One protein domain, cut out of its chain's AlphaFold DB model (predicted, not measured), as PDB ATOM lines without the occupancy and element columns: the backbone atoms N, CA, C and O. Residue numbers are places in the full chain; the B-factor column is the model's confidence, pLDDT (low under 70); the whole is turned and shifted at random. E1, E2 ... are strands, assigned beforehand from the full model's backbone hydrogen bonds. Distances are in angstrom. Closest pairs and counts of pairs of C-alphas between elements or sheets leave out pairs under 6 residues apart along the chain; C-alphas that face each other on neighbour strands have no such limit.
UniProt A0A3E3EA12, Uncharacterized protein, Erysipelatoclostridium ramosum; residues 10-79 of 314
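What this domain is: This is residues 10 to 79 of the 314 residues of an uncharacterized protein of Erysipelatoclostridium ramosum (UniProt A0A3E3EA12). This is a small, loosely joined three-sided assembly of short strands round a common middle: a three-strand sheet, E1, E2 and E7, makes one side, and two two-strand ribbons, E3 with E6 and E4 with E5, make the other two. It is not a closed barrel, for E2 comes near E3 and E6 only around Asn 29, and E4 and E5 are apart from the strands of the three-strand sheet. The printed part has 70 residues with no named helix and seven named strands, which follow each other along the chain as E1 to E7; the class is all strand, though under half of the residues, 31 of 70, are in named elements. The sheet has the order E1 - E2 - E7, and neighbours in it and in both ribbons are antiparallel. The whole is compact, with a radius of gyration of the C-alphas of 11.7 A and spans of 33 by 26 by 22 A.

How they stand to each other: The largest sheet has E2, residues 24 to 29, as its inner strand, with E1, residues 19 to 21, and E7, residues 73 to 76, as its edge strands. E1 and E2 form an antiparallel hairpin at 139 degrees between their directions, with N 21 and O 24 within hydrogen-bond range at 2.8 A. E2 and E7 are antiparallel at 155 degrees; N 25 and O 76 are 2.8 A apart and N 74 and O 27 are 2.9 A apart, both within hydrogen-bond range. The C-alphas of Tyr 28 and Gln 73 face each other at 4.4 A. Outward from this sheet, E6, residues 67 to 70, comes nearest to E2 at the C-alphas of Leu 70 and Asn 29, 6.5 A apart. E6 and E7 meet only through their link. E3, residues 40 to 43, is the antiparallel neighbour of E6 at 151 degrees, with N 42 and O 68 within hydrogen-bond range at 2.9 A and N 70 and O 40 at 2.8 A. The closest C-alphas of E2 and E3 are those of Asn 29 and Gln 40, 7.0 A apart. E4, residues 48 to 52, comes closest to E3 at the C-alphas of Val 49 and Ser 43, 6.8 A apart. E4 and E5, residues 58 to 62, form an antiparallel hairpin at 151 degrees, with N 49 and O 61 within hydrogen-bond range at 2.8 A and N 51 and O 59 at 3.0 A. Among the pairs that are apart are E2 and E4, E1 and E5, and E5 and E6.

Where its parts are: E2, the longest strand by residues, measures 17.2 A from its first to its last C-alpha and begins at C-alpha 24, (41.343, 40.571, 44.121). Beside it, E1 measures 6.4 A and begins at C-alpha 19, (32.956, 41.965, 44.692). E7 measures 10.1 A and ends at C-alpha 76, (41.920, 44.428, 39.772). In the ribbons, E3 measures 9.8 A and E6 9.7 A, while E4 measures 13.0 A and E5 13.6 A.

The domain as a whole: The two C-alphas farthest apart are those of Gly 35, in the link from E2 to E3, and Glu 46, in the link from E3 to E4, at 33.8 A. The first and last printed C-alphas, of Val 10 and Asp 79, are 21.3 A apart. The link from E2 to E3 has 10 residues and is short; the other five links are tight. The printed part has no cut. The mean pLDDT of the printed part is 73.4, and 27 residues are under 70, namely residues 10 to 26 and 28 to 37.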
ATOM      1  N   VAL A  10      29.228  48.079  37.673       58.88
ATOM      2  CA  VAL A  10      29.532  49.484  37.362       58.88
ATOM      3  C   VAL A  10      28.315  50.138  36.704       58.88
ATOM      4  O   VAL A  10      27.903  49.731  35.620       58.88
ATOM      5  N   LEU A  11      27.722  51.144  37.363       57.38
ATOM      6  CA  LEU A  11      26.521  51.844  36.872       57.38
ATOM      7  C   LEU A  11      26.868  53.117  36.082       57.38
ATOM      8  O   LEU A  11      26.207  53.447  35.100       57.38
ATOM      9  N   ASN A  12      27.895  53.852  36.522       60.97
ATOM     10  CA  ASN A  12      28.482  55.024  35.858       60.97
ATOM     11  C   ASN A  12      29.864  55.325  36.483       60.97
ATOM     12  O   ASN A  12      30.289  54.616  37.392       60.97
ATOM     13  N   ASN A  13      30.569  56.368  36.030       57.53
ATOM     14  CA  ASN A  13      31.917  56.694  36.532       57.53
ATOM     15  C   ASN A  13      31.966  57.052  38.032       57.53
ATOM     16  O   ASN A  13      33.049  57.047  38.603       57.53
ATOM     17  N   LYS A  14      30.828  57.375  38.663       56.94
ATOM     18  CA  LYS A  14      30.742  57.743  40.088       56.94
ATOM     19  C   LYS A  14      30.249  56.600  40.988       56.94
ATOM     20  O   LYS A  14      30.544  56.591  42.176       56.94
ATOM     21  N   ASN A  15      29.503  55.645  40.434       63.19
ATOM     22  CA  ASN A  15      28.852  54.559  41.164       63.19
ATOM     23  C   ASN A  15      29.422  53.213  40.716       63.19
ATOM     24  O   ASN A  15      28.900  52.561  39.803       63.19
ATOM     25  N   ILE A  16      30.501  52.817  41.383       67.31
ATOM     26  CA  ILE A  16      31.198  51.550  41.175       67.31
ATOM     27  C   ILE A  16      30.836  50.615  42.330       67.31
ATOM     28  O   ILE A  16      31.134  50.920  43.482       67.31
ATOM     29  N   TYR A  17      30.221  49.473  42.031       66.00
ATOM     30  CA  TYR A  17      30.067  48.364  42.967       66.00
ATOM     31  C   TYR A  17      30.988  47.225  42.549       66.00
ATOM     32  O   TYR A  17      31.156  46.945  41.363       66.00
ATOM     33  N   PHE A  18      31.597  46.543  43.510       68.00
ATOM     34  CA  PHE A  18      32.517  45.444  43.216       68.00
ATOM     35  C   PHE A  18      32.315  44.291  44.199       68.00
ATOM     36  O   PHE A  18      31.768  44.447  45.296       68.00
ATOM     37  N   LYS A  19      32.811  43.117  43.806       66.50
ATOM     38  CA  LYS A  19      32.956  41.965  44.692       66.50
ATOM     39  C   LYS A  19      34.431  41.685  44.941       66.50
ATOM     40  O   LYS A  19      35.250  41.775  44.026       66.50
ATOM     41  N   ARG A  20      34.740  41.326  46.188       63.84
ATOM     42  CA  ARG A  20      36.023  40.745  46.572       63.84
ATOM     43  C   ARG A  20      36.007  39.240  46.304       63.84
ATOM     44  O   ARG A  20      35.082  38.531  46.700       63.84
ATOM     45  N   ASN A  21      37.061  38.768  45.664       62.12
ATOM     46  CA  ASN A  21      37.368  37.370  45.408       62.12
ATOM     47  C   ASN A  21      38.566  36.983  46.296       62.12
ATOM     48  O   ASN A  21      39.227  37.862  46.845       62.12
ATOM     49  N   GLU A  22      38.920  35.697  46.376       56.00
ATOM     50  CA  GLU A  22      40.111  35.244  47.126       56.00
ATOM     51  C   GLU A  22      41.428  35.910  46.673       56.00
ATOM     52  O   GLU A  22      42.388  35.910  47.429       56.00
ATOM     53  N   LYS A  23      41.481  36.478  45.457       52.59
ATOM     54  CA  LYS A  23      42.703  37.020  44.831       52.59
ATOM     55  C   LYS A  23      42.596  38.468  44.318       52.59
ATOM     56  O   LYS A  23      43.472  38.900  43.580       52.59
ATOM     57  N   GLY A  24      41.512  39.192  44.614       64.75
ATOM     58  CA  GLY A  24      41.343  40.571  44.121       64.75
ATOM     59  C   GLY A  24      39.893  41.023  43.964       64.75
ATOM     60  O   GLY A  24      38.977  40.428  44.529       64.75
ATOM     61  N   PHE A  25      39.683  42.074  43.173       67.56
ATOM     62  CA  PHE A  25      38.393  42.724  42.938       67.56
ATOM     63  C   PHE A  25      37.929  42.548  41.497       67.56
ATOM     64  O   PHE A  25      38.731  42.623  40.567       67.56
ATOM     65  N   ARG A  26      36.627  42.336  41.294       69.50
ATOM     66  CA  ARG A  26      36.048  42.161  39.956       69.50
ATOM     67  C   ARG A  26      34.911  43.147  39.687       69.50
ATOM     68  O   ARG A  26      34.005  43.286  40.509       69.50
ATOM     69  N   PHE A  27      34.966  43.769  38.511       70.69
ATOM     70  CA  PHE A  27      34.039  44.783  38.006       70.69
ATOM     71  C   PHE A  27      33.376  44.295  36.722       70.69
ATOM     72  O   PHE A  27      34.043  43.661  35.905       70.69
ATOM     73  N   TYR A  28      32.107  44.645  36.522       68.19
ATOM     74  CA  TYR A  28      31.327  44.314  35.334       68.19
ATOM     75  C   TYR A  28      30.639  45.559  34.770       68.19
ATOM     76  O   TYR A  28      30.114  46.387  35.519       68.19
ATOM     77  N   ASN A  29      30.643  45.689  33.446       69.00
ATOM     78  CA  ASN A  29      29.988  46.782  32.737       69.00
ATOM     79  C   ASN A  29      28.503  46.465  32.544       69.00
ATOM     80  O   ASN A  29      28.155  45.589  31.757       69.00
ATOM     81  N   MET A  30      27.620  47.206  33.213       67.31
ATOM     82  CA  MET A  30      26.172  46.997  33.083       67.31
ATOM     83  C   MET A  30      25.598  47.431  31.732       67.31
ATOM     84  O   MET A  30      24.487  47.035  31.395       67.31
ATOM     85  N   LYS A  31      26.335  48.234  30.960       64.31
ATOM     86  CA  LYS A  31      25.941  48.630  29.601       64.31
ATOM     87  C   LYS A  31      26.366  47.618  28.541       64.31
ATOM     88  O   LYS A  31      26.117  47.820  27.356       64.31
ATOM     89  N   TYR A  32      27.053  46.551  28.941       60.81
ATOM     90  CA  TYR A  32      27.502  45.549  27.996       60.81
ATOM     91  C   TYR A  32      26.321  44.715  27.487       60.81
ATOM     92  O   TYR A  32      25.738  43.915  28.217       60.81
ATOM     93  N   GLU A  33      26.009  44.866  26.204       66.06
ATOM     94  CA  GLU A  33      25.137  43.961  25.455       66.06
ATOM     95  C   GLU A  33      25.986  43.028  24.577       66.06
ATOM     96  O   GLU A  33      27.042  43.413  24.071       66.06
ATOM     97  N   ALA A  34      25.550  41.782  24.374       58.38
ATOM     98  CA  ALA A  34      26.287  40.831  23.542       58.38
ATOM     99  C   ALA A  34      26.420  41.365  22.098       58.38
ATOM    100  O   ALA A  34      25.427  41.508  21.391       58.38
ATOM    101  N   GLY A  35      27.652  41.666  21.670       61.16
ATOM    102  CA  GLY A  35      27.952  42.298  20.374       61.16
ATOM    103  C   GLY A  35      28.184  43.816  20.425       61.16
ATOM    104  O   GLY A  35      28.617  44.392  19.430       61.16
ATOM    105  N   SER A  36      27.971  44.460  21.576       66.56
ATOM    106  CA  SER A  36      28.315  45.866  21.820       66.56
ATOM    107  C   SER A  36      29.829  46.057  21.931       66.56
ATOM    108  O   SER A  36      30.527  45.245  22.546       66.56
ATOM    109  N   SER A  37      30.339  47.150  21.353       68.25
ATOM    110  CA  SER A  37      31.710  47.646  21.532       68.25
ATOM    111  C   SER A  37      31.814  48.776  22.562       68.25
ATOM    112  O   SER A  37      32.838  49.459  22.613       68.25
ATOM    113  N   GLU A  38      30.755  49.019  23.339       72.06
ATOM    114  CA  GLU A  38      30.697  50.124  24.291       72.06
ATOM    115  C   GLU A  38      31.689  49.894  25.436       72.06
ATOM    116  O   GLU A  38      31.647  48.891  26.149       72.06
ATOM    117  N   ARG A  39      32.616  50.843  25.590       73.75
ATOM    118  CA  ARG A  39      33.632  50.842  26.641       73.75
ATOM    119  C   ARG A  39      33.235  51.833  27.711       73.75
ATOM    120  O   ARG A  39      32.875  52.969  27.405       73.75
ATOM    121  N   GLN A  40      33.369  51.423  28.961       79.75
ATOM    122  CA  GLN A  40      33.311  52.332  30.089       79.75
ATOM    123  C   GLN A  40      34.723  52.596  30.609       79.75
ATOM    124  O   GLN A  40      35.535  51.684  30.706       79.75
ATOM    125  N   THR A  41      35.028  53.841  30.961       81.00
ATOM    126  CA  THR A  41      36.315  54.190  31.572       81.00
ATOM    127  C   THR A  41      36.152  54.308  33.081       81.00
ATOM    128  O   THR A  41      35.311  55.069  33.557       81.00
ATOM    129  N   ILE A  42      36.972  53.571  33.824       81.44
ATOM    130  CA  ILE A  42      37.155  53.747  35.265       81.44
ATOM    131  C   ILE A  42      38.385  54.628  35.451       81.44
ATOM    132  O   ILE A  42      39.441  54.319  34.903       81.44
ATOM    133  N   SER A  43      38.251  55.708  36.216       82.31
ATOM    134  CA  SER A  43      39.375  56.577  36.566       82.31
ATOM    135  C   SER A  43      39.758  56.367  38.025       82.31
ATOM    136  O   SER A  43      38.875  56.234  38.875       82.31
ATOM    137  N   SER A  44      41.053  56.367  38.319       84.44
ATOM    138  CA  SER A  44      41.547  56.473  39.691       84.44
ATOM    139  C   SER A  44      41.734  57.943  40.067       84.44
ATOM    140  O   SER A  44      42.242  58.719  39.256       84.44
ATOM    141  N   GLU A  45      41.414  58.316  41.301       83.06
ATOM    142  CA  GLU A  45      41.828  59.589  41.893       83.06
ATOM    143  C   GLU A  45      42.947  59.310  42.897       83.06
ATOM    144  O   GLU A  45      42.770  58.511  43.810       83.06
ATOM    145  N   GLU A  46      44.115  59.932  42.706       84.31
ATOM    146  CA  GLU A  46      45.287  59.747  43.582       84.31
ATOM    147  C   GLU A  46      45.686  58.267  43.762       84.31
ATOM    148  O   GLU A  46      45.997  57.819  44.861       84.31
ATOM    149  N   ASN A  47      45.672  57.496  42.671       86.62
ATOM    150  CA  ASN A  47      45.927  56.050  42.657       86.62
ATOM    151  C   ASN A  47      44.910  55.212  43.454       86.62
ATOM    152  O   ASN A  47      45.205  54.089  43.871       86.62
ATOM    153  N   LEU A  48      43.706  55.739  43.686       86.44
ATOM    154  CA  LEU A  48      42.616  55.033  44.348       86.44
ATOM    155  C   LEU A  48      41.377  54.988  43.454       86.44
ATOM    156  O   LEU A  48      40.929  55.998  42.911       86.44
ATOM    157  N   VAL A  49      40.785  53.805  43.333       85.88
ATOM    158  CA  VAL A  49      39.460  53.614  42.741       85.88
ATOM    159  C   VAL A  49      38.456  53.459  43.869       85.88
ATOM    160  O   VAL A  49      38.527  52.513  44.654       85.88
ATOM    161  N   PHE A  50      37.510  54.386  43.945       84.00
ATOM    162  CA  PHE A  50      36.469  54.368  44.963       84.00
ATOM    163  C   PHE A  50      35.254  53.585  44.487       84.00
ATOM    164  O   PHE A  50      34.871  53.627  43.320       84.00
ATOM    165  N   GLY A  51      34.617  52.884  45.415       80.31
ATOM    166  CA  GLY A  51      33.384  52.169  45.136       80.31
ATOM    167  C   GLY A  51      32.698  51.700  46.405       80.31
ATOM    168  O   GLY A  51      33.154  51.965  47.516       80.31
ATOM    169  N   LYS A  52      31.606  50.964  46.239       78.94
ATOM    170  CA  LYS A  52      30.839  50.391  47.340       78.94
ATOM    171  C   LYS A  52      30.781  48.872  47.255       78.94
ATOM    172  O   LYS A  52      30.641  48.285  46.184       78.94
ATOM    173  N   THR A  53      30.862  48.226  48.408       74.81
ATOM    174  CA  THR A  53      30.540  46.801  48.530       74.81
ATOM    175  C   THR A  53      29.032  46.577  48.380       74.81
ATOM    176  O   THR A  53      28.234  47.514  48.453       74.81
ATOM    177  N   VAL A  54      28.623  45.314  48.231       70.62
ATOM    178  CA  VAL A  54      27.202  44.909  48.238       70.62
ATOM    179  C   VAL A  54      26.508  45.278  49.559       70.62
ATOM    180  O   VAL A  54      25.317  45.570  49.571       70.62
ATOM    181  N   GLU A  55      27.261  45.344  50.659       72.62
ATOM    182  CA  GLU A  55      26.786  45.793  51.976       72.62
ATOM    183  C   GLU A  55      26.720  47.329  52.097       72.62
ATOM    184  O   GLU A  55      26.562  47.856  53.195       72.62
ATOM    185  N   ASN A  56      26.866  48.063  50.986       74.62
ATOM    186  CA  ASN A  56      26.890  49.528  50.927       74.62
ATOM    187  C   ASN A  56      28.027  50.171  51.751       74.62
ATOM    188  O   ASN A  56      27.970  51.355  52.081       74.62
ATOM    189  N   LYS A  57      29.099  49.424  52.043       78.81
ATOM    190  CA  LYS A  57      30.322  49.992  52.633       78.81
ATOM    191  C   LYS A  57      31.166  50.653  51.556       78.81
ATOM    192  O   LYS A  57      31.453  50.006  50.547       78.81
ATOM    193  N   LEU A  58      31.576  51.899  51.774       84.81
ATOM    194  CA  LEU A  58      32.494  52.594  50.877       84.81
ATOM    195  C   LEU A  58      33.913  52.054  51.061       84.81
ATOM    196  O   LEU A  58      34.394  51.942  52.188       84.81
ATOM    197  N   ILE A  59      34.593  51.770  49.956       85.81
ATOM    198  CA  ILE A  59      36.004  51.408  49.972       85.81
ATOM    199  C   ILE A  59      36.783  52.205  48.924       85.81
ATOM    200  O   ILE A  59      36.220  52.667  47.929       85.81
ATOM    201  N   ALA A  60      38.092  52.280  49.129       87.44
ATOM    202  CA  ALA A  60      39.075  52.722  48.153       87.44
ATOM    203  C   ALA A  60      40.040  51.570  47.836       87.44
ATOM    204  O   ALA A  60      40.604  50.952  48.738       87.44
ATOM    205  N   ILE A  61      40.213  51.264  46.556       86.06
ATOM    206  CA  ILE A  61      41.058  50.179  46.048       86.06
ATOM    207  C   ILE A  61      42.308  50.809  45.447       86.06
ATOM    208  O   ILE A  61      42.187  51.682  44.587       86.06
ATOM    209  N   TYR A  62      43.494  50.366  45.859       84.12
ATOM    210  CA  TYR A  62      44.729  50.887  45.280       84.12
ATOM    211  C   TYR A  62      44.889  50.450  43.825       84.12
ATOM    212  O   TYR A  62      44.768  49.263  43.508       84.12
ATOM    213  N   CYS A  63      45.157  51.418  42.952       84.62
ATOM    214  CA  CYS A  63      45.371  51.225  41.529       84.62
ATOM    215  C   CYS A  63      46.281  52.327  40.975       84.62
ATOM    216  O   CYS A  63      45.884  53.484  40.916       84.62
ATOM    217  N   GLU A  64      47.479  51.965  40.518       78.25
ATOM    218  CA  GLU A  64      48.448  52.914  39.939       78.25
ATOM    219  C   GLU A  64      48.033  53.458  38.563       78.25
ATOM    220  O   GLU A  64      48.633  54.398  38.045       78.25
ATOM    221  N   VAL A  65      47.029  52.847  37.930       81.56
ATOM    222  CA  VAL A  65      46.615  53.201  36.574       81.56
ATOM    223  C   VAL A  65      45.552  54.292  36.625       81.56
ATOM    224  O   VAL A  65      44.429  54.052  37.064       81.56
ATOM    225  N   GLU A  66      45.885  55.462  36.071       82.50
ATOM    226  CA  GLU A  66      45.004  56.640  36.068       82.50
ATOM    227  C   GLU A  66      43.638  56.361  35.422       82.50
ATOM    228  O   GLU A  66      42.601  56.817  35.906       82.50
ATOM    229  N   LYS A  67      43.634  55.612  34.311       84.38
ATOM    230  CA  LYS A  67      42.430  55.264  33.549       84.38
ATOM    231  C   LYS A  67      42.486  53.835  33.051       84.38
ATOM    232  O   LYS A  67      43.458  53.417  32.430       84.38
ATOM    233  N   MET A  68      41.393  53.117  33.249       84.00
ATOM    234  CA  MET A  68      41.234  51.737  32.817       84.00
ATOM    235  C   MET A  68      39.983  51.595  31.972       84.00
ATOM    236  O   MET A  68      38.919  52.113  32.312       84.00
ATOM    237  N   GLU A  69      40.106  50.866  30.869       82.31
ATOM    238  CA  GLU A  69      38.966  50.539  30.025       82.31
ATOM    239  C   GLU A  69      38.301  49.250  30.511       82.31
ATOM    240  O   GLU A  69      38.906  48.179  30.559       82.31
ATOM    241  N   LEU A  70      37.024  49.363  30.853       78.50
ATOM    242  CA  LEU A  70      36.133  48.270  31.184       78.50
ATOM    243  C   LEU A  70      35.252  47.970  29.964       78.50
ATOM    244  O   LEU A  70      34.419  48.784  29.568       78.50
ATOM    245  N   TYR A  71      35.432  46.785  29.379       75.75
ATOM    246  CA  TYR A  71      34.624  46.316  28.249       75.75
ATOM    247  C   TYR A  71      33.397  45.532  28.731       75.75
ATOM    248  O   TYR A  71      32.304  46.079  28.807       75.75
ATOM    249  N   ASN A  72      33.599  44.273  29.125       75.56
ATOM    250  CA  ASN A  72      32.595  43.441  29.794       75.56
ATOM    251  C   ASN A  72      32.945  43.306  31.284       75.56
ATOM    252  O   ASN A  72      32.149  43.642  32.153       75.56
ATOM    253  N   GLN A  73      34.183  42.895  31.571       76.25
ATOM    254  CA  GLN A  73      34.672  42.659  32.923       76.25
ATOM    255  C   GLN A  73      36.113  43.162  33.076       76.25
ATOM    256  O   GLN A  73      36.917  43.022  32.155       76.25
ATOM    257  N   LEU A  74      36.451  43.693  34.252       76.12
ATOM    258  CA  LEU A  74      37.813  44.037  34.665       76.12
ATOM    259  C   LEU A  74      38.110  43.339  35.991       76.12
ATOM    260  O   LEU A  74      37.253  43.279  36.873       76.12
ATOM    261  N   SER A  75      39.318  42.801  36.137       75.69
ATOM    262  CA  SER A  75      39.800  42.295  37.425       75.69
ATOM    263  C   SER A  75      40.952  43.172  37.891       75.69
ATOM    264  O   SER A  75      41.925  43.329  37.157       75.69
ATOM    265  N   LEU A  76      40.834  43.738  39.088       73.25
ATOM    266  CA  LEU A  76      41.920  44.428  39.772       73.25
ATOM    267  C   LEU A  76      42.506  43.499  40.819       73.25
ATOM    268  O   LEU A  76      41.876  43.208  41.837       73.25
ATOM    269  N   ASN A  77      43.727  43.054  40.566       73.31
ATOM    270  CA  ASN A  77      44.528  42.393  41.577       73.31
ATOM    271  C   ASN A  77      45.271  43.500  42.314       73.31
ATOM    272  O   ASN A  77      46.151  44.139  41.743       73.31
ATOM    273  N   THR A  78      44.859  43.766  43.544       75.31
ATOM    274  CA  THR A  78      45.577  44.670  44.430       75.31
ATOM    275  C   THR A  78      45.757  43.985  45.762       75.31
ATOM    276  O   THR A  78      44.852  43.297  46.244       75.31
ATOM    277  N   ASP A  79      46.921  44.216  46.345       74.75
ATOM    278  CA  ASP A  79      47.228  43.749  47.682       74.75
ATOM    279  C   ASP A  79      46.674  44.720  48.724       74.75
ATOM    280  O   ASP A  79      46.646  44.368  49.890       74.75
TER     281      ASP A  79